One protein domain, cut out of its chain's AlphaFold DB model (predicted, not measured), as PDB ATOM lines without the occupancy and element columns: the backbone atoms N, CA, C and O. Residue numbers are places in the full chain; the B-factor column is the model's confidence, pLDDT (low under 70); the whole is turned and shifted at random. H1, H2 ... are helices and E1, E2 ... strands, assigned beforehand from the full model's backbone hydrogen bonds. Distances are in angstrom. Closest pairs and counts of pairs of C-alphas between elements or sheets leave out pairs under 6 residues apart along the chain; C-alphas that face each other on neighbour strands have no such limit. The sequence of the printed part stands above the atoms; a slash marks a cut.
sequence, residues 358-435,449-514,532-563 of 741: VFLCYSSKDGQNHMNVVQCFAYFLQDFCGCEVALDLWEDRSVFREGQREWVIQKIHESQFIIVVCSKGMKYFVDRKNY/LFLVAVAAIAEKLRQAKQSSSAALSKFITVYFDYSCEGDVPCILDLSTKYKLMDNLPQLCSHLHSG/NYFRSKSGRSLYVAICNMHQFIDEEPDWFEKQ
ATOM      1  N   VAL A 358     146.934 183.382 201.546       95.75
ATOM      2  CA  VAL A 358     146.771 183.996 200.227       95.75
ATOM      3  C   VAL A 358     145.501 184.836 200.190       95.75
ATOM      4  O   VAL A 358     144.417 184.326 200.449       95.75
ATOM      5  N   PHE A 359     145.614 186.104 199.798       96.31
ATOM      6  CA  PHE A 359     144.452 186.937 199.475       96.31
ATOM      7  C   PHE A 359     144.176 186.902 197.971       96.31
ATOM      8  O   PHE A 359     145.080 187.179 197.178       96.31
ATOM      9  N   LEU A 360     142.936 186.585 197.584       96.69
ATOM     10  CA  LEU A 360     142.518 186.516 196.183       96.69
ATOM     11  C   LEU A 360     141.726 187.769 195.782       96.69
ATOM     12  O   LEU A 360     140.647 188.036 196.307       96.69
ATOM     13  N   CYS A 361     142.255 188.524 194.822       95.81
ATOM     14  CA  CYS A 361     141.633 189.714 194.242       95.81
ATOM     15  C   CYS A 361     141.241 189.437 192.786       95.81
ATOM     16  O   CYS A 361     142.038 188.894 192.028       95.81
ATOM     17  N   TYR A 362     140.034 189.813 192.377       96.00
ATOM     18  CA  TYR A 362     139.494 189.527 191.043       96.00
ATOM     19  C   TYR A 362     138.469 190.596 190.641       96.00
ATOM     20  O   TYR A 362     138.036 191.401 191.468       96.00
ATOM     21  N   SER A 363     138.077 190.624 189.369       93.38
ATOM     22  CA  SER A 363     137.057 191.545 188.861       93.38
ATOM     23  C   SER A 363     135.658 190.933 188.996       93.38
ATOM     24  O   SER A 363     135.348 189.906 188.399       93.38
ATOM     25  N   SER A 364     134.773 191.596 189.745       90.31
ATOM     26  CA  SER A 364     133.363 191.193 189.893       90.31
ATOM     27  C   SER A 364     132.491 191.542 188.675       90.31
ATOM     28  O   SER A 364     131.277 191.342 188.699       90.31
ATOM     29  N   LYS A 365     133.086 192.115 187.619       89.69
ATOM     30  CA  LYS A 365     132.385 192.656 186.444       89.69
ATOM     31  C   LYS A 365     132.525 191.800 185.187       89.69
ATOM     32  O   LYS A 365     132.082 192.237 184.138       89.69
ATOM     33  N   ASP A 366     133.101 190.606 185.290       88.50
ATOM     34  CA  ASP A 366     133.283 189.680 184.160       88.50
ATOM     35  C   ASP A 366     132.175 188.614 184.052       88.50
ATOM     36  O   ASP A 366     132.299 187.632 183.326       88.50
ATOM     37  N   GLY A 367     131.061 188.803 184.763       89.69
ATOM     38  CA  GLY A 367     129.912 187.899 184.715       89.69
ATOM     39  C   GLY A 367     130.084 186.608 185.527       89.69
ATOM     40  O   GLY A 367     131.127 186.331 186.118       89.69
ATOM     41  N   GLN A 368     129.016 185.809 185.589       91.94
ATOM     42  CA  GLN A 368     128.924 184.675 186.516       91.94
ATOM     43  C   GLN A 368     129.877 183.518 186.174       91.94
ATOM     44  O   GLN A 368     130.381 182.859 187.081       91.94
ATOM     45  N   ASN A 369     130.167 183.283 184.892       94.06
ATOM     46  CA  ASN A 369     131.083 182.212 184.487       94.06
ATOM     47  C   ASN A 369     132.515 182.488 184.972       94.06
ATOM     48  O   ASN A 369     133.137 181.604 185.558       94.06
ATOM     49  N   HIS A 370     132.989 183.737 184.865       95.50
ATOM     50  CA  HIS A 370     134.271 184.142 185.444       95.50
ATOM     51  C   HIS A 370     134.282 184.004 186.975       95.50
ATOM     52  O   HIS A 370     135.230 183.466 187.546       95.50
ATOM     53  N   MET A 371     133.204 184.422 187.643       95.19
ATOM     54  CA  MET A 371     133.054 184.270 189.097       95.19
ATOM     55  C   MET A 371     133.156 182.806 189.547       95.19
ATOM     56  O   MET A 371     133.807 182.512 190.552       95.19
ATOM     57  N   ASN A 372     132.568 181.879 188.785       96.88
ATOM     58  CA  ASN A 372     132.656 180.448 189.062       96.88
ATOM     59  C   ASN A 372     134.091 179.918 188.894       96.88
ATOM     60  O   ASN A 372     134.531 179.100 189.704       96.88
ATOM     61  N   VAL A 373     134.840 180.401 187.890       97.75
ATOM     62  CA  VAL A 373     136.271 180.078 187.732       97.75
ATOM     63  C   VAL A 373     137.063 180.547 188.951       97.75
ATOM     64  O   VAL A 373     137.819 179.761 189.518       97.75
ATOM     65  N   VAL A 374     136.850 181.786 189.409       97.25
ATOM     66  CA  VAL A 374     137.518 182.344 190.600       97.25
ATOM     67  C   VAL A 374     137.227 181.512 191.852       97.25
ATOM     68  O   VAL A 374     138.151 181.186 192.597       97.25
ATOM     69  N   GLN A 375     135.971 181.112 192.075       96.56
ATOM     70  CA  GLN A 375     135.600 180.256 193.209       96.56
ATOM     71  C   GLN A 375     136.260 178.877 193.134       96.56
ATOM     72  O   GLN A 375     136.855 178.423 194.113       96.56
ATOM     73  N   CYS A 376     136.206 178.214 191.975       97.38
ATOM     74  CA  CYS A 376     136.860 176.918 191.790       97.38
ATOM     75  C   CYS A 376     138.380 177.025 191.957       97.38
ATOM     76  O   CYS A 376     139.000 176.123 192.516       97.38
ATOM     77  N   PHE A 377     138.977 178.136 191.524       97.62
ATOM     78  CA  PHE A 377     140.397 178.405 191.702       97.62
ATOM     79  C   PHE A 377     140.758 178.619 193.175       97.62
ATOM     80  O   PHE A 377     141.756 178.074 193.636       97.62
ATOM     81  N   ALA A 378     139.927 179.325 193.943       96.69
ATOM     82  CA  ALA A 378     140.117 179.478 195.383       96.69
ATOM     83  C   ALA A 378     140.072 178.125 196.117       96.69
ATOM     84  O   ALA A 378     140.956 177.836 196.923       96.69
ATOM     85  N   TYR A 379     139.106 177.258 195.790       96.12
ATOM     86  CA  TYR A 379     139.061 175.892 196.331       96.12
ATOM     87  C   TYR A 379     140.263 175.051 195.896       96.12
ATOM     88  O   TYR A 379     140.805 174.284 196.687       96.12
ATOM     89  N   PHE A 380     140.712 175.207 194.651       95.62
ATOM     90  CA  PHE A 380     141.908 174.547 194.145       95.62
ATOM     91  C   PHE A 380     143.177 174.987 194.888       95.62
ATOM     92  O   PHE A 380     143.987 174.142 195.259       95.62
ATOM     93  N   LEU A 381     143.326 176.277 195.194       94.75
ATOM     94  CA  LEU A 381     144.431 176.774 196.014       94.75
ATOM     95  C   LEU A 381     144.406 176.192 197.439       94.75
ATOM     96  O   LEU A 381     145.464 175.883 197.983       94.75
ATOM     97  N   GLN A 382     143.224 176.003 198.035       91.94
ATOM     98  CA  GLN A 382     143.097 175.395 199.366       91.94
ATOM     99  C   GLN A 382     143.417 173.896 199.383       91.94
ATOM    100  O   GLN A 382     144.165 173.434 200.242       91.94
ATOM    101  N   ASP A 383     142.822 173.141 198.459       88.19
ATOM    102  CA  ASP A 383     142.840 171.674 198.455       88.19
ATOM    103  C   ASP A 383     144.081 171.109 197.754       88.19
ATOM    104  O   ASP A 383     144.725 170.198 198.263       88.19
ATOM    105  N   PHE A 384     144.451 171.665 196.598       87.94
ATOM    106  CA  PHE A 384     145.579 171.175 195.804       87.94
ATOM    107  C   PHE A 384     146.889 171.894 196.135       87.94
ATOM    108  O   PHE A 384     147.931 171.251 196.234       87.94
ATOM    109  N   CYS A 385     146.852 173.219 196.319       87.81
ATOM    110  CA  CYS A 385     148.050 174.000 196.646       87.81
ATOM    111  C   CYS A 385     148.278 174.167 198.156       87.81
ATOM    112  O   CYS A 385     149.219 174.855 198.532       87.81
ATOM    113  N   GLY A 386     147.434 173.596 199.024       88.50
ATOM    114  CA  GLY A 386     147.633 173.631 200.477       88.50
ATOM    115  C   GLY A 386     147.663 175.037 201.095       88.50
ATOM    116  O   GLY A 386     148.289 175.226 202.135       88.50
ATOM    117  N   CYS A 387     147.019 176.029 200.476       92.44
ATOM    118  CA  CYS A 387     147.020 177.421 200.935       92.44
ATOM    119  C   CYS A 387     145.828 177.737 201.858       92.44
ATOM    120  O   CYS A 387     144.745 177.169 201.731       92.44
ATOM    121  N   GLU A 388     145.985 178.702 202.762       93.81
ATOM    122  CA  GLU A 388     144.861 179.333 203.464       93.81
ATOM    123  C   GLU A 388     144.390 180.531 202.631       93.81
ATOM    124  O   GLU A 388     145.070 181.551 202.556       93.81
ATOM    125  N   VAL A 389     143.245 180.401 201.961       95.19
ATOM    126  CA  VAL A 389     142.757 181.416 201.016       95.19
ATOM    127  C   VAL A 389     141.723 182.326 201.674       95.19
ATOM    128  O   VAL A 389     140.701 181.849 202.164       95.19
ATOM    129  N   ALA A 390     141.968 183.634 201.630       93.12
ATOM    130  CA  ALA A 390     141.012 184.679 201.965       93.12
ATOM    131  C   ALA A 390     140.316 185.174 200.686       93.12
ATOM    132  O   ALA A 390     140.959 185.743 199.798       93.12
ATOM    133  N   LEU A 391     139.000 184.960 200.613       92.81
ATOM    134  CA  LEU A 391     138.137 185.323 199.489       92.81
ATOM    135  C   LEU A 391     136.877 186.018 200.014       92.81
ATOM    136  O   LEU A 391     136.190 185.480 200.877       92.81
ATOM    137  N   ASP A 392     136.538 187.177 199.453       88.12
ATOM    138  CA  ASP A 392     135.376 187.979 199.868       88.12
ATOM    139  C   ASP A 392     134.028 187.241 199.729       88.12
ATOM    140  O   ASP A 392     133.119 187.454 200.525       88.12
ATOM    141  N   LEU A 393     133.899 186.326 198.761       86.25
ATOM    142  CA  LEU A 393     132.699 185.509 198.538       86.25
ATOM    143  C   LEU A 393     132.402 184.511 199.665       86.25
ATOM    144  O   LEU A 393     131.288 183.986 199.711       86.25
ATOM    145  N   TRP A 394     133.380 184.212 200.522       86.50
ATOM    146  CA  TRP A 394     133.232 183.275 201.638       86.50
ATOM    147  C   TRP A 394     132.918 183.963 202.972       86.50
ATOM    148  O   TRP A 394     132.631 183.277 203.949       86.50
ATOM    149  N   GLU A 395     132.931 185.295 203.015       80.06
ATOM    150  CA  GLU A 395     132.675 186.070 204.231       80.06
ATOM    151  C   GLU A 395     131.173 186.373 204.417       80.06
ATOM    152  O   GLU A 395     130.419 186.542 203.453       80.06
ATOM    153  N   ASP A 396     130.720 186.474 205.674       61.16
ATOM    154  CA  ASP A 396     129.322 186.785 206.003       61.16
ATOM    155  C   ASP A 396     128.940 188.197 205.523       61.16
ATOM    156  O   ASP A 396     129.503 189.219 205.937       61.16
ATOM    157  N   ARG A 397     127.921 188.260 204.657       56.56
ATOM    158  CA  ARG A 397     127.412 189.488 204.030       56.56
ATOM    159  C   ARG A 397     126.917 190.538 205.030       56.56
ATOM    160  O   ARG A 397     126.806 191.700 204.642       56.56
ATOM    161  N   SER A 398     126.582 190.156 206.262       46.94
ATOM    162  CA  SER A 398     126.102 191.070 207.306       46.94
ATOM    163  C   SER A 398     127.244 191.842 207.986       46.94
ATOM    164  O   SER A 398     127.147 193.060 208.112       46.94
ATOM    165  N   VAL A 399     128.356 191.171 208.306       51.03
ATOM    166  CA  VAL A 399     129.575 191.762 208.902       51.03
ATOM    167  C   VAL A 399     130.376 192.545 207.860       51.03
ATOM    168  O   VAL A 399     130.963 193.582 208.150       51.03
ATOM    169  N   PHE A 400     130.321 192.108 206.602       55.69
ATOM    170  CA  PHE A 400     130.997 192.749 205.481       55.69
ATOM    171  C   PHE A 400     130.395 194.112 205.072       55.69
ATOM    172  O   PHE A 400     130.931 194.757 204.180       55.69
ATOM    173  N   ARG A 401     129.275 194.597 205.634       55.31
ATOM    174  CA  ARG A 401     128.713 195.920 205.253       55.31
ATOM    175  C   ARG A 401     129.326 197.096 206.012       55.31
ATOM    176  O   ARG A 401     129.460 198.167 205.414       55.31
ATOM    177  N   GLU A 402     129.749 196.900 207.256       53.75
ATOM    178  CA  GLU A 402     130.514 197.874 208.037       53.75
ATOM    179  C   GLU A 402     132.021 197.577 207.882       53.75
ATOM    180  O   GLU A 402     132.563 196.709 208.554       53.75
ATOM    181  N   GLY A 403     132.721 198.287 206.987       71.94
ATOM    182  CA  GLY A 403     134.196 198.245 206.932       71.94
ATOM    183  C   GLY A 403     134.840 197.449 205.785       71.94
ATOM    184  O   GLY A 403     135.931 196.902 205.935       71.94
ATOM    185  N   GLN A 404     134.200 197.371 204.610       75.06
ATOM    186  CA  GLN A 404     134.723 196.649 203.429       75.06
ATOM    187  C   GLN A 404     136.151 197.036 203.036       75.06
ATOM    188  O   GLN A 404     136.960 196.196 202.641       75.06
ATOM    189  N   ARG A 405     136.460 198.331 203.114       81.62
ATOM    190  CA  ARG A 405     137.775 198.856 202.757       81.62
ATOM    191  C   ARG A 405     138.819 198.438 203.787       81.62
ATOM    192  O   ARG A 405     139.923 198.056 203.411       81.62
ATOM    193  N   GLU A 406     138.461 198.520 205.059       85.00
ATOM    194  CA  GLU A 406     139.292 198.162 206.200       85.00
ATOM    195  C   GLU A 406     139.618 196.668 206.159       85.00
ATOM    196  O   GLU A 406     140.790 196.311 206.257       85.00
ATOM    197  N   TRP A 407     138.627 195.815 205.871       86.44
ATOM    198  CA  TRP A 407     138.827 194.376 205.681       86.44
ATOM    199  C   TRP A 407     139.815 194.075 204.547       86.44
ATOM    200  O   TRP A 407     140.763 193.319 204.744       86.44
ATOM    201  N   VAL A 408     139.672 194.709 203.375       88.81
ATOM    202  CA  VAL A 408     140.606 194.507 202.248       88.81
ATOM    203  C   VAL A 408     142.028 194.920 202.619       88.81
ATOM    204  O   VAL A 408     142.978 194.186 202.351       88.81
ATOM    205  N   ILE A 409     142.190 196.090 203.240       89.31
ATOM    206  CA  ILE A 409     143.506 196.584 203.666       89.31
ATOM    207  C   ILE A 409     144.122 195.631 204.697       89.31
ATOM    208  O   ILE A 409     145.311 195.317 204.605       89.31
ATOM    209  N   GLN A 410     143.312 195.126 205.628       90.00
ATOM    210  CA  GLN A 410     143.721 194.140 206.618       90.00
ATOM    211  C   GLN A 410     144.159 192.828 205.955       90.00
ATOM    212  O   GLN A 410     145.255 192.352 206.237       90.00
ATOM    213  N   LYS A 411     143.392 192.280 205.003       91.44
ATOM    214  CA  LYS A 411     143.762 191.040 204.292       91.44
ATOM    215  C   LYS A 411     145.007 191.184 203.426       91.44
ATOM    216  O   LYS A 411     145.833 190.272 203.405       91.44
ATOM    217  N   ILE A 412     145.207 192.333 202.784       92.12
ATOM    218  CA  ILE A 412     146.451 192.660 202.066       92.12
ATOM    219  C   ILE A 412     147.656 192.659 203.023       92.12
ATOM    220  O   ILE A 412     148.751 192.226 202.650       92.12
ATOM    221  N   HIS A 413     147.474 193.137 204.255       91.00
ATOM    222  CA  HIS A 413     148.525 193.154 205.269       91.00
ATOM    223  C   HIS A 413     148.809 191.754 205.841       91.00
ATOM    224  O   HIS A 413     149.966 191.343 205.862       91.00
ATOM    225  N   GLU A 414     147.770 191.017 206.244       91.38
ATOM    226  CA  GLU A 414     147.850 189.691 206.884       91.38
ATOM    227  C   GLU A 414     148.360 188.579 205.959       91.38
ATOM    228  O   GLU A 414     148.933 187.596 206.430       91.38
ATOM    229  N   SER A 415     148.132 188.704 204.652       93.44
ATOM    230  CA  SER A 415     148.454 187.634 203.706       93.44
ATOM    231  C   SER A 415     149.937 187.606 203.357       93.44
ATOM    232  O   SER A 415     150.568 188.649 203.155       93.44
ATOM    233  N   GLN A 416     150.484 186.398 203.235       92.75
ATOM    234  CA  GLN A 416     151.854 186.170 202.779       92.75
ATOM    235  C   GLN A 416     151.974 186.459 201.281       92.75
ATOM    236  O   GLN A 416     152.899 187.148 200.864       92.75
ATOM    237  N   PHE A 417     150.978 186.024 200.503       95.69
ATOM    238  CA  PHE A 417     150.883 186.286 199.070       95.69
ATOM    239  C   PHE A 417     149.551 186.945 198.713       95.69
ATOM    240  O   PHE A 417     148.519 186.723 199.348       95.69
ATOM    241  N   ILE A 418     149.575 187.765 197.670       96.69
ATOM    242  CA  ILE A 418     148.404 188.410 197.090       96.69
ATOM    243  C   ILE A 418     148.332 187.963 195.641       96.69
ATOM    244  O   ILE A 418     149.230 188.277 194.862       96.69
ATOM    245  N   ILE A 419     147.265 187.253 195.289       97.75
ATOM    246  CA  ILE A 419     147.012 186.813 193.921       97.75
ATOM    247  C   ILE A 419     145.936 187.709 193.311       97.75
ATOM    248  O   ILE A 419     144.816 187.775 193.814       97.75
ATOM    249  N   VAL A 420     146.268 188.385 192.213       97.81
ATOM    250  CA  VAL A 420     145.322 189.160 191.408       97.81
ATOM    251  C   VAL A 420     144.976 188.382 190.143       97.81
ATOM    252  O   VAL A 420     145.827 188.198 189.275       97.81
ATOM    253  N   VAL A 421     143.724 187.941 190.029       98.00
ATOM    254  CA  VAL A 421     143.174 187.318 188.822       98.00
ATOM    255  C   VAL A 421     142.838 188.423 187.824       98.00
ATOM    256  O   VAL A 421     141.871 189.167 188.001       98.00
ATOM    257  N   CYS A 422     143.672 188.556 186.800       97.25
ATOM    258  CA  CYS A 422     143.495 189.509 185.716       97.25
ATOM    259  C   CYS A 422     142.645 188.911 184.591       97.25
ATOM    260  O   CYS A 422     142.755 187.736 184.240       97.25
ATOM    261  N   SER A 423     141.783 189.765 184.058       96.00
ATOM    262  CA  SER A 423     140.725 189.476 183.097       96.00
ATOM    263  C   SER A 423     140.407 190.754 182.317       96.00
ATOM    264  O   SER A 423     140.783 191.858 182.732       96.00
ATOM    265  N   LYS A 424     139.658 190.628 181.219       93.50
ATOM    266  CA  LYS A 424     139.231 191.767 180.393       93.50
ATOM    267  C   LYS A 424     138.565 192.881 181.225       93.50
ATOM    268  O   LYS A 424     138.895 194.062 181.071       93.50
ATOM    269  N   GLY A 425     137.708 192.525 182.186       92.12
ATOM    270  CA  GLY A 425     137.100 193.450 183.143       92.12
ATOM    271  C   GLY A 425     138.085 194.096 184.099       92.12
ATOM    272  O   GLY A 425     138.015 195.313 184.301       92.12
ATOM    273  N   MET A 426     139.043 193.334 184.634       93.56
ATOM    274  CA  MET A 426     140.100 193.891 185.480       93.56
ATOM    275  C   MET A 426     140.813 195.048 184.770       93.56
ATOM    276  O   MET A 426     140.869 196.158 185.307       93.56
ATOM    277  N   LYS A 427     141.281 194.823 183.536       93.25
ATOM    278  CA  LYS A 427     141.940 195.845 182.710       93.25
ATOM    279  C   LYS A 427     141.052 197.057 182.485       93.25
ATOM    280  O   LYS A 427     141.430 198.187 182.802       93.25
ATOM    281  N   TYR A 428     139.854 196.811 181.966       91.12
ATOM    282  CA  TYR A 428     138.938 197.853 181.533       91.12
ATOM    283  C   TYR A 428     138.561 198.812 182.670       91.12
ATOM    284  O   TYR A 428     138.646 200.032 182.516       91.12
ATOM    285  N   PHE A 429     138.154 198.289 183.831       89.12
ATOM    286  CA  PHE A 429     137.663 199.130 184.926       89.12
ATOM    287  C   PHE A 429     138.777 199.859 185.671       89.12
ATOM    288  O   PHE A 429     138.584 201.011 186.083       89.12
ATOM    289  N   VAL A 430     139.938 199.223 185.825       90.38
ATOM    290  CA  VAL A 430     141.102 199.846 186.459       90.38
ATOM    291  C   VAL A 430     141.623 200.991 185.590       90.38
ATOM    292  O   VAL A 430     141.781 202.110 186.084       90.38
ATOM    293  N   ASP A 431     141.782 200.769 184.285       86.94
ATOM    294  CA  ASP A 431     142.271 201.804 183.373       86.94
ATOM    295  C   ASP A 431     141.251 202.939 183.212       86.94
ATOM    296  O   ASP A 431     141.609 204.116 183.296       86.94
ATOM    297  N   ARG A 432     139.950 202.631 183.102       80.12
ATOM    298  CA  ARG A 432     138.886 203.650 183.013       80.12
ATOM    299  C   ARG A 432     138.844 204.578 184.232       80.12
ATOM    300  O   ARG A 432     138.522 205.761 184.090       80.12
ATOM    301  N   LYS A 433     139.173 204.076 185.427       66.69
ATOM    302  CA  LYS A 433     139.293 204.892 186.648       66.69
ATOM    303  C   LYS A 433     140.520 205.814 186.605       66.69
ATOM    304  O   LYS A 433     140.429 206.950 187.082       66.69
ATOM    305  N   ASN A 434     141.620 205.372 185.992       57.25
ATOM    306  CA  ASN A 434     142.827 206.183 185.808       57.25
ATOM    307  C   ASN A 434     142.595 207.352 184.829       57.25
ATOM    308  O   ASN A 434     143.049 208.464 185.094       57.25
ATOM    309  N   TYR A 435     141.796 207.167 183.770       53.75
ATOM    310  CA  TYR A 435     141.467 208.246 182.818       53.75
ATOM    311  C   TYR A 435     140.591 209.370 183.405       53.75
ATOM    312  O   TYR A 435     140.683 210.518 182.972       53.75
ATOM    313  N   LEU A 449     134.602 196.863 195.424       84.19
ATOM    314  CA  LEU A 449     135.638 196.384 196.343       84.19
ATOM    315  C   LEU A 449     136.981 196.147 195.642       84.19
ATOM    316  O   LEU A 449     138.024 196.604 196.113       84.19
ATOM    317  N   PHE A 450     136.948 195.495 194.478       89.44
ATOM    318  CA  PHE A 450     138.154 195.157 193.729       89.44
ATOM    319  C   PHE A 450     138.914 196.399 193.242       89.44
ATOM    320  O   PHE A 450     140.139 196.414 193.256       89.44
ATOM    321  N   LEU A 451     138.224 197.497 192.899       91.00
ATOM    322  CA  LEU A 451     138.879 198.752 192.502       91.00
ATOM    323  C   LEU A 451     139.585 199.445 193.669       91.00
ATOM    324  O   LEU A 451     140.487 200.259 193.450       91.00
ATOM    325  N   VAL A 452     139.134 199.191 194.898       89.31
ATOM    326  CA  VAL A 452     139.799 199.647 196.121       89.31
ATOM    327  C   VAL A 452     140.986 198.736 196.428       89.31
ATOM    328  O   VAL A 452     142.081 199.242 196.672       89.31
ATOM    329  N   ALA A 453     140.797 197.417 196.332       92.12
ATOM    330  CA  ALA A 453     141.841 196.417 196.536       92.12
ATOM    331  C   ALA A 453     143.020 196.613 195.578       92.12
ATOM    332  O   ALA A 453     144.148 196.762 196.029       92.12
ATOM    333  N   VAL A 454     142.768 196.709 194.271       94.38
ATOM    334  CA  VAL A 454     143.814 196.893 193.252       94.38
ATOM    335  C   VAL A 454     144.585 198.196 193.464       94.38
ATOM    336  O   VAL A 454     145.805 198.208 193.332       94.38
ATOM    337  N   ALA A 455     143.912 199.286 193.847       91.81
ATOM    338  CA  ALA A 455     144.590 200.546 194.148       91.81
ATOM    339  C   ALA A 455     145.506 200.428 195.382       91.81
ATOM    340  O   ALA A 455     146.629 200.928 195.365       91.81
ATOM    341  N   ALA A 456     145.052 199.740 196.435       92.69
ATOM    342  CA  ALA A 456     145.863 199.474 197.621       92.69
ATOM    343  C   ALA A 456     147.050 198.543 197.310       92.69
ATOM    344  O   ALA A 456     148.167 198.797 197.759       92.69
ATOM    345  N   ILE A 457     146.823 197.505 196.501       94.88
ATOM    346  CA  ILE A 457     147.853 196.572 196.031       94.88
ATOM    347  C   ILE A 457     148.905 197.313 195.207       94.88
ATOM    348  O   ILE A 457     150.088 197.158 195.483       94.88
ATOM    349  N   ALA A 458     148.503 198.151 194.251       93.62
ATOM    350  CA  ALA A 458     149.425 198.910 193.408       93.62
ATOM    351  C   ALA A 458     150.323 199.853 194.226       93.62
ATOM    352  O   ALA A 458     151.526 199.943 193.976       93.62
ATOM    353  N   GLU A 459     149.773 200.514 195.247       92.31
ATOM    354  CA  GLU A 459     150.571 201.358 196.139       92.31
ATOM    355  C   GLU A 459     151.570 200.530 196.961       92.31
ATOM    356  O   GLU A 459     152.739 200.902 197.078       92.31
ATOM    357  N   LYS A 460     151.160 199.364 197.474       91.69
ATOM    358  CA  LYS A 460     152.071 198.449 198.179       91.69
ATOM    359  C   LYS A 460     153.131 197.836 197.266       91.69
ATOM    360  O   LYS A 460     154.277 197.710 197.683       91.69
ATOM    361  N   LEU A 461     152.786 197.533 196.020       93.12
ATOM    362  CA  LEU A 461     153.711 197.051 195.000       93.12
ATOM    363  C   LEU A 461     154.780 198.108 194.686       93.12
ATOM    364  O   LEU A 461     155.969 197.802 194.617       93.12
ATOM    365  N   ARG A 462     154.377 199.381 194.576       90.81
ATOM    366  CA  ARG A 462     155.295 200.513 194.388       90.81
ATOM    367  C   ARG A 462     156.235 200.700 195.583       90.81
ATOM    368  O   ARG A 462     157.412 200.987 195.378       90.81
ATOM    369  N   GLN A 463     155.733 200.525 196.807       90.06
ATOM    370  CA  GLN A 463     156.548 200.542 198.029       90.06
ATOM    371  C   GLN A 463     157.552 199.379 198.037       90.06
ATOM    372  O   GLN A 463     158.743 199.604 198.229       90.06
ATOM    373  N   ALA A 464     157.104 198.159 197.728       89.88
ATOM    374  CA  ALA A 464     157.952 196.968 197.677       89.88
ATOM    375  C   ALA A 464     159.075 197.081 196.635       89.88
ATOM    376  O   ALA A 464     160.205 196.681 196.918       89.88
ATOM    377  N   LYS A 465     158.808 197.716 195.481       89.06
ATOM    378  CA  LYS A 465     159.828 198.018 194.459       89.06
ATOM    379  C   LYS A 465     161.002 198.827 195.023       89.06
ATOM    380  O   LYS A 465     162.128 198.654 194.571       89.06
ATOM    381  N   GLN A 466     160.741 199.719 195.977       86.19
ATOM    382  CA  GLN A 466     161.771 200.548 196.613       86.19
ATOM    383  C   GLN A 466     162.519 199.804 197.730       86.19
ATOM    384  O   GLN A 466     163.587 200.250 198.129       86.19
ATOM    385  N   SER A 467     161.973 198.692 198.238       84.44
ATOM    386  CA  SER A 467     162.544 197.934 199.356       84.44
ATOM    387  C   SER A 467     163.456 196.792 198.898       84.44
ATOM    388  O   SER A 467     164.650 196.823 199.175       84.44
ATOM    389  N   SER A 468     162.923 195.768 198.222       83.56
ATOM    390  CA  SER A 468     163.709 194.613 197.762       83.56
ATOM    391  C   SER A 468     162.952 193.773 196.729       83.56
ATOM    392  O   SER A 468     161.722 193.751 196.703       83.56
ATOM    393  N   SER A 469     163.684 193.012 195.908       77.75
ATOM    394  CA  SER A 469     163.084 192.045 194.970       77.75
ATOM    395  C   SER A 469     162.286 190.948 195.699       77.75
ATOM    396  O   SER A 469     161.218 190.541 195.254       77.75
ATOM    397  N   ALA A 470     162.735 190.544 196.893       80.25
ATOM    398  CA  ALA A 470     162.021 189.592 197.743       80.25
ATOM    399  C   ALA A 470     160.693 190.142 198.298       80.25
ATOM    400  O   ALA A 470     159.809 189.368 198.627       80.25
ATOM    401  N   ALA A 471     160.511 191.464 198.390       85.31
ATOM    402  CA  ALA A 471     159.221 192.047 198.761       85.31
ATOM    403  C   ALA A 471     158.221 192.052 197.588       85.31
ATOM    404  O   ALA A 471     157.011 192.105 197.814       85.31
ATOM    405  N   LEU A 472     158.705 191.992 196.339       88.44
ATOM    406  CA  LEU A 472     157.861 191.916 195.141       88.44
ATOM    407  C   LEU A 472     157.251 190.524 194.938       88.44
ATOM    408  O   LEU A 472     156.164 190.429 194.373       88.44
ATOM    409  N   SER A 473     157.898 189.465 195.441       90.19
ATOM    410  CA  SER A 473     157.409 188.079 195.352       90.19
ATOM    411  C   SER A 473     156.034 187.891 196.016       90.19
ATOM    412  O   SER A 473     155.221 187.091 195.559       90.19
ATOM    413  N   LYS A 474     155.699 188.721 197.017       93.75
ATOM    414  CA  LYS A 474     154.365 188.772 197.639       93.75
ATOM    415  C   LYS A 474     153.242 189.050 196.632       93.75
ATOM    416  O   LYS A 474     152.113 188.616 196.856       93.75
ATOM    417  N   PHE A 475     153.508 189.786 195.554       96.12
ATOM    418  CA  PHE A 475     152.489 190.204 194.595       96.12
ATOM    419  C   PHE A 475     152.535 189.334 193.344       96.12
ATOM    420  O   PHE A 475     153.485 189.376 192.558       96.12
ATOM    421  N   ILE A 476     151.462 188.578 193.148       97.44
ATOM    422  CA  ILE A 476     151.317 187.612 192.072       97.44
ATOM    423  C   ILE A 476     150.127 188.026 191.211       97.44
ATOM    424  O   ILE A 476     149.025 188.243 191.708       97.44
ATOM    425  N   THR A 477     150.338 188.095 189.905       97.94
ATOM    426  CA  THR A 477     149.274 188.254 188.920       97.94
ATOM    427  C   THR A 477     149.076 186.939 188.188       97.94
ATOM    428  O   THR A 477     150.032 186.326 187.717       97.94
ATOM    429  N   VAL A 478     147.826 186.510 188.068       98.00
ATOM    430  CA  VAL A 478     147.457 185.324 187.297       98.00
ATOM    431  C   VAL A 478     146.405 185.684 186.265       98.00
ATOM    432  O   VAL A 478     145.574 186.552 186.504       98.00
ATOM    433  N   TYR A 479     146.413 185.005 185.128       97.88
ATOM    434  CA  TYR A 479     145.336 185.079 184.145       97.88
ATOM    435  C   TYR A 479     145.132 183.697 183.530       97.88
ATOM    436  O   TYR A 479     146.089 182.938 183.367       97.88
ATOM    437  N   PHE A 480     143.882 183.352 183.242       97.31
ATOM    438  CA  PHE A 480     143.539 182.092 182.584       97.31
ATOM    439  C   PHE A 480     143.690 182.216 181.068       97.31
ATOM    440  O   PHE A 480     143.826 183.316 180.542       97.31
ATOM    441  N   ASP A 481     143.662 181.094 180.361       94.19
ATOM    442  CA  ASP A 481     143.849 181.006 178.909       94.19
ATOM    443  C   ASP A 481     142.745 181.672 178.066       94.19
ATOM    444  O   ASP A 481     142.995 181.998 176.910       94.19
ATOM    445  N   TYR A 482     141.569 181.943 178.640       94.56
ATOM    446  CA  TYR A 482     140.545 182.811 178.038       94.56
ATOM    447  C   TYR A 482     140.815 184.321 178.221       94.56
ATOM    448  O   TYR A 482     140.025 185.163 177.800       94.56
ATOM    449  N   SER A 483     141.893 184.689 178.913       95.19
ATOM    450  CA  SER A 483     142.400 186.058 179.071       95.19
ATOM    451  C   SER A 483     143.852 186.117 178.591       95.19
ATOM    452  O   SER A 483     144.462 185.100 178.254       95.19
ATOM    453  N   CYS A 484     144.436 187.309 178.541       93.88
ATOM    454  CA  CYS A 484     145.803 187.494 178.062       93.88
ATOM    455  C   CYS A 484     146.631 188.404 178.975       93.88
ATOM    456  O   CYS A 484     146.106 189.099 179.841       93.88
ATOM    457  N   GLU A 485     147.948 188.451 178.759       93.81
ATOM    458  CA  GLU A 485     148.817 189.376 179.498       93.81
ATOM    459  C   GLU A 485     148.437 190.852 179.265       93.81
ATOM    460  O   GLU A 485     148.602 191.681 180.157       93.81
ATOM    461  N   GLY A 486     147.849 191.180 178.108       93.44
ATOM    462  CA  GLY A 486     147.312 192.515 177.824       93.44
ATOM    463  C   GLY A 486     146.169 192.938 178.755       93.44
ATOM    464  O   GLY A 486     145.933 194.137 178.931       93.44
ATOM    465  N   ASP A 487     145.510 191.977 179.408       94.81
ATOM    466  CA  ASP A 487     144.465 192.218 180.402       94.81
ATOM    467  C   ASP A 487     145.029 192.544 181.798       94.81
ATOM    468  O   ASP A 487     144.279 192.798 182.744       94.81
ATOM    469  N   VAL A 488     146.354 192.572 181.959       95.69
ATOM    470  CA  VAL A 488     146.998 193.011 183.197       95.69
ATOM    471  C   VAL A 488     147.074 194.547 183.211       95.69
ATOM    472  O   VAL A 488     147.679 195.164 182.325       95.69
ATOM    473  N   PRO A 489     146.471 195.235 184.202       94.50
ATOM    474  CA  PRO A 489     146.619 196.681 184.338       94.50
ATOM    475  C   PRO A 489     148.087 197.082 184.524       94.50
ATOM    476  O   PRO A 489     148.802 196.473 185.315       94.50
ATOM    477  N   CYS A 490     148.530 198.169 183.882       91.25
ATOM    478  CA  CYS A 490     149.938 198.598 183.930       91.25
ATOM    479  C   CYS A 490     150.420 198.923 185.357       91.25
ATOM    480  O   CYS A 490     151.602 198.824 185.663       91.25
ATOM    481  N   ILE A 491     149.500 199.278 186.259       91.69
ATOM    482  CA  ILE A 491     149.802 199.518 187.677       91.69
ATOM    483  C   ILE A 491     150.206 198.244 188.444       91.69
ATOM    484  O   ILE A 491     150.731 198.353 189.549       91.69
ATOM    485  N   LEU A 492     149.970 197.057 187.874       93.56
ATOM    486  CA  LEU A 492     150.358 195.750 188.414       93.56
ATOM    487  C   LEU A 492     151.528 195.115 187.645       93.56
ATOM    488  O   LEU A 492     151.918 193.992 187.954       93.56
ATOM    489  N   ASP A 493     152.116 195.813 186.674       90.56
ATOM    490  CA  ASP A 493     153.113 195.248 185.752       90.56
ATOM    491  C   ASP A 493     154.388 194.735 186.450       90.56
ATOM    492  O   ASP A 493     155.047 193.821 185.969       90.56
ATOM    493  N   LEU A 494     154.693 195.277 187.633       90.25
ATOM    494  CA  LEU A 494     155.841 194.893 188.464       90.25
ATOM    495  C   LEU A 494     155.638 193.588 189.256       90.25
ATOM    496  O   LEU A 494     156.562 193.147 189.934       90.25
ATOM    497  N   SER A 495     154.429 193.022 189.251       93.12
ATOM    498  CA  SER A 495     154.119 191.769 189.948       93.12
ATOM    499  C   SER A 495     154.608 190.548 189.164       93.12
ATOM    500  O   SER A 495     154.817 190.610 187.952       93.12
ATOM    501  N   THR A 496     154.770 189.411 189.843       93.81
ATOM    502  CA  THR A 496     155.148 188.160 189.168       93.81
ATOM    503  C   THR A 496     153.939 187.589 188.430       93.81
ATOM    504  O   THR A 496     152.904 187.363 189.054       93.81
ATOM    505  N   LYS A 497     154.051 187.353 187.120       96.00
ATOM    506  CA  LYS A 497     152.926 186.938 186.266       96.00
ATOM    507  C   LYS A 497     152.955 185.436 185.976       96.00
ATOM    508  O   LYS A 497     154.001 184.900 185.618       96.00
ATOM    509  N   TYR A 498     151.797 184.788 186.049       96.50
ATOM    510  CA  TYR A 498     151.618 183.389 185.657       96.50
ATOM    511  C   TYR A 498     150.394 183.218 184.761       96.50
ATOM    512  O   TYR A 498     149.280 183.585 185.137       96.50
ATOM    513  N   LYS A 499     150.588 182.589 183.601       96.31
ATOM    514  CA  LYS A 499     149.484 182.124 182.765       96.31
ATOM    515  C   LYS A 499     148.993 180.784 183.297       96.31
ATOM    516  O   LYS A 499     149.741 179.809 183.299       96.31
ATOM    517  N   LEU A 500     147.750 180.707 183.749       94.69
ATOM    518  CA  LEU A 500     147.155 179.477 184.258       94.69
ATOM    519  C   LEU A 500     146.354 178.771 183.153       94.69
ATOM    520  O   LEU A 500     145.653 179.412 182.384       94.69
ATOM    521  N   MET A 501     146.441 177.449 183.001       92.06
ATOM    522  CA  MET A 501     147.140 176.469 183.855       92.06
ATOM    523  C   MET A 501     148.573 176.128 183.388       92.06
ATOM    524  O   MET A 501     149.191 175.207 183.923       92.06
ATOM    525  N   ASP A 502     149.121 176.864 182.415       91.00
ATOM    526  CA  ASP A 502     150.441 176.603 181.815       91.00
ATOM    527  C   ASP A 502     151.600 176.736 182.820       91.00
ATOM    528  O   ASP A 502     152.517 175.913 182.829       91.00
ATOM    529  N   ASN A 503     151.545 177.741 183.696       92.69
ATOM    530  CA  ASN A 503     152.563 178.029 184.705       92.69
ATOM    531  C   ASN A 503     152.152 177.614 186.129       92.69
ATOM    532  O   ASN A 503     152.666 178.152 187.112       92.69
ATOM    533  N   LEU A 504     151.224 176.659 186.256       91.88
ATOM    534  CA  LEU A 504     150.801 176.137 187.557       91.88
ATOM    535  C   LEU A 504     151.980 175.631 188.420       91.88
ATOM    536  O   LEU A 504     152.025 175.984 189.597       91.88
ATOM    537  N   PRO A 505     152.940 174.841 187.895       89.62
ATOM    538  CA  PRO A 505     154.038 174.328 188.717       89.62
ATOM    539  C   PRO A 505     154.881 175.458 189.320       89.62
ATOM    540  O   PRO A 505     155.227 175.413 190.497       89.62
ATOM    541  N   GLN A 506     155.146 176.504 188.532       91.75
ATOM    542  CA  GLN A 506     155.895 177.682 188.957       91.75
ATOM    543  C   GLN A 506     155.137 178.470 190.029       91.75
ATOM    544  O   GLN A 506     155.753 178.904 191.000       91.75
ATOM    545  N   LEU A 507     153.813 178.609 189.894       93.69
ATOM    546  CA  LEU A 507     152.974 179.218 190.928       93.69
ATOM    547  C   LEU A 507     153.043 178.416 192.237       93.69
ATOM    548  O   LEU A 507     153.265 178.999 193.295       93.69
ATOM    549  N   CYS A 508     152.907 177.088 192.180       90.75
ATOM    550  CA  CYS A 508     152.982 176.240 193.372       90.75
ATOM    551  C   CYS A 508     154.348 176.337 194.063       90.75
ATOM    552  O   CYS A 508     154.398 176.464 195.285       90.75
ATOM    553  N   SER A 509     155.447 176.314 193.302       89.94
ATOM    554  CA  SER A 509     156.791 176.510 193.853       89.94
ATOM    555  C   SER A 509     156.955 177.892 194.484       89.94
ATOM    556  O   SER A 509     157.525 177.996 195.564       89.94
ATOM    557  N   HIS A 510     156.414 178.943 193.862       92.25
ATOM    558  CA  HIS A 510     156.467 180.299 194.406       92.25
ATOM    559  C   HIS A 510     155.735 180.393 195.753       92.25
ATOM    560  O   HIS A 510     156.313 180.872 196.726       92.25
ATOM    561  N   LEU A 511     154.524 179.840 195.857       92.00
ATOM    562  CA  LEU A 511     153.726 179.875 197.091       92.00
ATOM    563  C   LEU A 511     154.383 179.147 198.280       92.00
ATOM    564  O   LEU A 511     154.065 179.456 199.423       92.00
ATOM    565  N   HIS A 512     155.317 178.224 198.025       87.56
ATOM    566  CA  HIS A 512     156.012 177.439 199.056       87.56
ATOM    567  C   HIS A 512     157.512 177.757 199.177       87.56
ATOM    568  O   HIS A 512     158.224 177.109 199.937       87.56
ATOM    569  N   SER A 513     158.006 178.760 198.450       76.75
ATOM    570  CA  SER A 513     159.438 179.103 198.391       76.75
ATOM    571  C   SER A 513     160.012 179.725 199.678       76.75
ATOM    572  O   SER A 513     161.219 179.929 199.775       76.75
ATOM    573  N   GLY A 514     159.176 180.008 200.685       59.84
ATOM    574  CA  GLY A 514     159.588 180.571 201.978       59.84
ATOM    575  C   GLY A 514     160.171 179.569 202.988       59.84
ATOM    576  O   GLY A 514     160.795 180.000 203.953       59.84
ATOM    577  N   ASN A 532     148.381 166.518 185.553       66.44
ATOM    578  CA  ASN A 532     147.758 165.790 186.673       66.44
ATOM    579  C   ASN A 532     146.861 166.621 187.603       66.44
ATOM    580  O   ASN A 532     146.238 166.027 188.481       66.44
ATOM    581  N   TYR A 533     146.732 167.944 187.438       80.88
ATOM    582  CA  TYR A 533     145.902 168.743 188.359       80.88
ATOM    583  C   TYR A 533     144.417 168.332 188.306       80.88
ATOM    584  O   TYR A 533     143.754 168.271 189.334       80.88
ATOM    585  N   PHE A 534     143.921 167.900 187.143       82.75
ATOM    586  CA  PHE A 534     142.577 167.331 186.973       82.75
ATOM    587  C   PHE A 534     142.383 165.954 187.646       82.75
ATOM    588  O   PHE A 534     141.313 165.353 187.552       82.75
ATOM    589  N   ARG A 535     143.389 165.393 188.326       80.31
ATOM    590  CA  ARG A 535     143.200 164.174 189.129       80.31
ATOM    591  C   ARG A 535     142.576 164.473 190.492       80.31
ATOM    592  O   ARG A 535     141.893 163.599 191.028       80.31
ATOM    593  N   SER A 536     142.731 165.685 191.029       83.88
ATOM    594  CA  SER A 536     142.041 166.088 192.259       83.88
ATOM    595  C   SER A 536     140.594 166.506 191.978       83.88
ATOM    596  O   SER A 536     140.239 166.885 190.858       83.88
ATOM    597  N   LYS A 537     139.727 166.424 192.996       88.00
ATOM    598  CA  LYS A 537     138.328 166.876 192.883       88.00
ATOM    599  C   LYS A 537     138.265 168.378 192.585       88.00
ATOM    600  O   LYS A 537     137.565 168.788 191.662       88.00
ATOM    601  N   SER A 538     139.048 169.169 193.317       91.69
ATOM    602  CA  SER A 538     139.169 170.619 193.137       91.69
ATOM    603  C   SER A 538     139.713 171.002 191.755       91.69
ATOM    604  O   SER A 538     139.168 171.891 191.103       91.69
ATOM    605  N   GLY A 539     140.718 170.284 191.250       92.12
ATOM    606  CA  GLY A 539     141.304 170.537 189.935       92.12
ATOM    607  C   GLY A 539     140.379 170.179 188.772       92.12
ATOM    608  O   GLY A 539     140.345 170.916 187.790       92.12
ATOM    609  N   ARG A 540     139.563 169.116 188.891       92.00
ATOM    610  CA  ARG A 540     138.482 168.846 187.918       92.00
ATOM    611  C   ARG A 540     137.438 169.947 187.904       92.00
ATOM    612  O   ARG A 540     137.028 170.364 186.828       92.00
ATOM    613  N   SER A 541     137.021 170.415 189.080       95.50
ATOM    614  CA  SER A 541     136.038 171.496 189.188       95.50
ATOM    615  C   SER A 541     136.538 172.771 188.509       95.50
ATOM    616  O   SER A 541     135.802 173.388 187.744       95.50
ATOM    617  N   LEU A 542     137.808 173.132 188.731       96.31
ATOM    618  CA  LEU A 542     138.441 174.268 188.063       96.31
ATOM    619  C   LEU A 542     138.523 174.072 186.545       96.31
ATOM    620  O   LEU A 542     138.169 174.983 185.804       96.31
ATOM    621  N   TYR A 543     138.933 172.890 186.080       94.69
ATOM    622  CA  TYR A 543     138.980 172.579 184.650       94.69
ATOM    623  C   TYR A 543     137.609 172.746 183.980       94.69
ATOM    624  O   TYR A 543     137.501 173.452 182.982       94.69
ATOM    625  N   VAL A 544     136.550 172.177 184.566       95.56
ATOM    626  CA  VAL A 544     135.177 172.311 184.050       95.56
ATOM    627  C   VAL A 544     134.726 173.772 184.040       95.56
ATOM    628  O   VAL A 544     134.142 174.218 183.058       95.56
ATOM    629  N   ALA A 545     135.024 174.545 185.090       97.06
ATOM    630  CA  ALA A 545     134.680 175.966 185.128       97.06
ATOM    631  C   ALA A 545     135.383 176.766 184.016       97.06
ATOM    632  O   ALA A 545     134.750 177.612 183.386       97.06
ATOM    633  N   ILE A 546     136.663 176.477 183.743       96.00
ATOM    634  CA  ILE A 546     137.421 177.092 182.642       96.00
ATOM    635  C   ILE A 546     136.811 176.700 181.288       96.00
ATOM    636  O   ILE A 546     136.579 177.573 180.456       96.00
ATOM    637  N   CYS A 547     136.480 175.422 181.076       95.44
ATOM    638  CA  CYS A 547     135.816 174.963 179.850       95.44
ATOM    639  C   CYS A 547     134.455 175.638 179.632       95.44
ATOM    640  O   CYS A 547     134.172 176.077 178.523       95.44
ATOM    641  N   ASN A 548     133.643 175.780 180.682       95.88
ATOM    642  CA  ASN A 548     132.357 176.475 180.596       95.88
ATOM    643  C   ASN A 548     132.532 177.962 180.252       95.88
ATOM    644  O   ASN A 548     131.700 178.531 179.551       95.88
ATOM    645  N   MET A 549     133.607 178.598 180.732       95.62
ATOM    646  CA  MET A 549     133.933 179.972 180.346       95.62
ATOM    647  C   MET A 549     134.309 180.056 178.863       95.62
ATOM    648  O   MET A 549     133.794 180.930 178.178       95.62
ATOM    649  N   HIS A 550     135.145 179.144 178.353       94.69
ATOM    650  CA  HIS A 550     135.462 179.082 176.917       94.69
ATOM    651  C   HIS A 550     134.213 178.873 176.069       94.69
ATOM    652  O   HIS A 550     133.971 179.655 175.159       94.69
ATOM    653  N   GLN A 551     133.370 177.903 176.432       94.81
ATOM    654  CA  GLN A 551     132.112 177.657 175.730       94.81
ATOM    655  C   GLN A 551     131.233 178.915 175.690       94.81
ATOM    656  O   GLN A 551     130.687 179.256 174.647       94.81
ATOM    657  N   PHE A 552     131.125 179.635 176.807       92.94
ATOM    658  CA  PHE A 552     130.365 180.881 176.859       92.94
ATOM    659  C   PHE A 552     130.953 181.981 175.960       92.94
ATOM    660  O   PHE A 552     130.200 182.716 175.328       92.94
ATOM    661  N   ILE A 553     132.281 182.095 175.878       93.25
ATOM    662  CA  ILE A 553     132.954 183.058 174.993       93.25
ATOM    663  C   ILE A 553     132.766 182.676 173.519       93.25
ATOM    664  O   ILE A 553     132.569 183.558 172.687       93.25
ATOM    665  N   ASP A 554     132.798 181.383 173.198       92.06
ATOM    666  CA  ASP A 554     132.568 180.880 171.841       92.06
ATOM    667  C   ASP A 554     131.116 181.115 171.392       92.06
ATOM    668  O   ASP A 554     130.867 181.490 170.244       92.06
ATOM    669  N   GLU A 555     130.153 180.935 172.302       92.44
ATOM    670  CA  GLU A 555     128.732 181.224 172.074       92.44
ATOM    671  C   GLU A 555     128.457 182.737 171.971       92.44
ATOM    672  O   GLU A 555     127.618 183.164 171.172       92.44
ATOM    673  N   GLU A 556     129.178 183.564 172.736       88.56
ATOM    674  CA  GLU A 556     129.041 185.022 172.747       88.56
ATOM    675  C   GLU A 556     130.405 185.744 172.650       88.56
ATOM    676  O   GLU A 556     130.943 186.203 173.658       88.56
ATOM    677  N   PRO A 557     130.964 185.961 171.443       88.50
ATOM    678  CA  PRO A 557     132.275 186.610 171.289       88.50
ATOM    679  C   PRO A 557     132.346 188.045 171.843       88.50
ATOM    680  O   PRO A 557     133.409 188.525 172.236       88.50
ATOM    681  N   ASP A 558     131.204 188.734 171.896       86.50
ATOM    682  CA  ASP A 558     131.008 190.077 172.446       86.50
ATOM    683  C   ASP A 558     130.440 190.068 173.882       86.50
ATOM    684  O   ASP A 558     129.868 191.066 174.336       86.50
ATOM    685  N   TRP A 559     130.605 188.955 174.613       88.38
ATOM    686  CA  TRP A 559     130.101 188.735 175.977       88.38
ATOM    687  C   TRP A 559     130.452 189.851 176.965       88.38
ATOM    688  O   TRP A 559     129.707 190.091 177.916       88.38
ATOM    689  N   PHE A 560     131.594 190.519 176.777       86.06
ATOM    690  CA  PHE A 560     132.062 191.585 177.656       86.06
ATOM    691  C   PHE A 560     131.454 192.934 177.251       86.06
ATOM    692  O   PHE A 560     130.885 193.643 178.075       86.06
ATOM    693  N   GLU A 561     131.502 193.284 175.966       84.50
ATOM    694  CA  GLU A 561     130.983 194.537 175.416       84.50
ATOM    695  C   GLU A 561     129.460 194.662 175.572       84.50
ATOM    696  O   GLU A 561     128.968 195.740 175.921       84.50
ATOM    697  N   LYS A 562     128.713 193.561 175.392       75.38
ATOM    698  CA  LYS A 562     127.252 193.494 175.589       75.38
ATOM    699  C   LYS A 562     126.810 193.937 176.979       75.38
ATOM    700  O   LYS A 562     125.742 194.526 177.118       75.38
ATOM    701  N   GLN A 563     127.644 193.728 177.998       69.19
ATOM    702  CA  GLN A 563     127.347 194.144 179.372       69.19
ATOM    703  C   GLN A 563     127.312 195.676 179.528       69.19
ATOM    704  O   GLN A 563     126.837 196.183 180.546       69.19
TER     705      GLN A 563
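This is residues 358 to 435, 449 to 514 and 532 to 563 of the 741 residues of the protein "interleukin-17 receptor D" of Octodon degus (UniProt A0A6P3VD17). A strongly twisted sheet of five parallel strands forms the core, with helices over both faces: H2 and H4 cover one face, H1 and H6 the other. H7 packs on H1, running back beside it and away from the sheet, while H3 and the short H5 are set on H4. The printed part has 176 residues with seven named helices and five named strands, in the order E1 H1 E2 H2 E3 H3 H4 H5 E4 E5 H6 H7; the sheet's order is E2 E1 E3 E4 E5, and the class is mixed, helices and strands. The whole is compact, with a radius of gyration of the C-alphas of 15.7 A, and rounded, with spans of 45 by 39 by 36 A.

Find C-alpha 358 at (146.771, 183.996, 200.227), where strand E1, residues 358 to 361, begins. H1, residues 367 to 383, is 24.9 A long, and E2, residues 388 to 390, follows it. After residues 391 to 403, which hold no named element, look for H2 at residues 404 to 414, 15.3 A long, then E3 at residues 417 to 421, 12.9 A long, and H3 at residues 424 to 435, 16.8 A long. Past the first cut, find C-alpha 449 at (135.638, 196.384, 196.343); from there H4 runs 27.1 A through residues 449 to 467. H5, residues 469 to 472, leads to E4, residues 475 to 480, 17.0 A long. E5 takes residues 496 to 500, 12.8 A long, and H6 residues 504 to 511, 10.7 A long. H7, residues 537 to 555, runs 27.0 A and ends at C-alpha 555 at (128.732, 181.224, 172.074).

Begin at the sheet, whose edge strands are E2 and E5. E2 and E1 are parallel at 30 degrees, with N 358 and O 388 2.8 A apart, within hydrogen-bond range. In the same range are N 361 and O 419 at 2.9 A between E1 and E3, N 476 and O 418 at 2.8 A between E3 and E4, and N 500 and O 479 at 2.8 A between E4 and E5. E1, H1 and E2 form a strand-helix-strand unit, two parallel neighbour strands with a helix between, with a right-handed crossover; E2, H2 and E3 form a split one, with E1 between the strands, also right-handed. The domain has three layers, helices on both faces of a sheet. H2 lies over E1 at a height over the sheet of 10.1 A; on the opposite face H6 lies over E4 at 8.5 A and runs along the strands, at 15 degrees to E4 on the local plane. H1 is on the sheet at a height of 7.4 A. It touches H7 at a shallow tilt of 18 degrees, opposite ways, the closest C-alphas being those of Cys 376 and Leu 542, 4.8 A apart. Now look at H4, the hub, which touches three helices. With residues 449 to 457 alone it touches H2, at a shallow tilt of 33 degrees, only just short of steep; the closest C-alphas, of Val 408 and Ala 453, are 6.1 A apart. H3 and H4 only just touch, with 3 pairs of C-alphas within 8 A, and are about perpendicular at 76 degrees; the closest are those of Val 430 and Leu 451, 6.5 A apart. H5 touches H4, with the C-alphas of Ala 464 and Ala 471 closest at 5.2 A. Every O i to N i+4 pair is within hydrogen-bond range in H1, H2, H3, H6 and H7, and 13 of 15 in H4; H5 is too short for such a pair.

The C-alphas of Ser 467 and Glu 555, the two farthest apart, are 46.5 A apart. Look for two cuts: residues 436 to 448 are not printed, with C-alphas 435 and 449 18.9 A apart, and residues 515 to 531 are not printed, with C-alphas 514 and 532 24.3 A apart. The links E2 to H2 and E4 to E5 are long, with 13 and 15 residues. The mean pLDDT of the printed part is 89.0; it is under 70 at residues 396 to 402, 433 to 435, 514, 532 and 563.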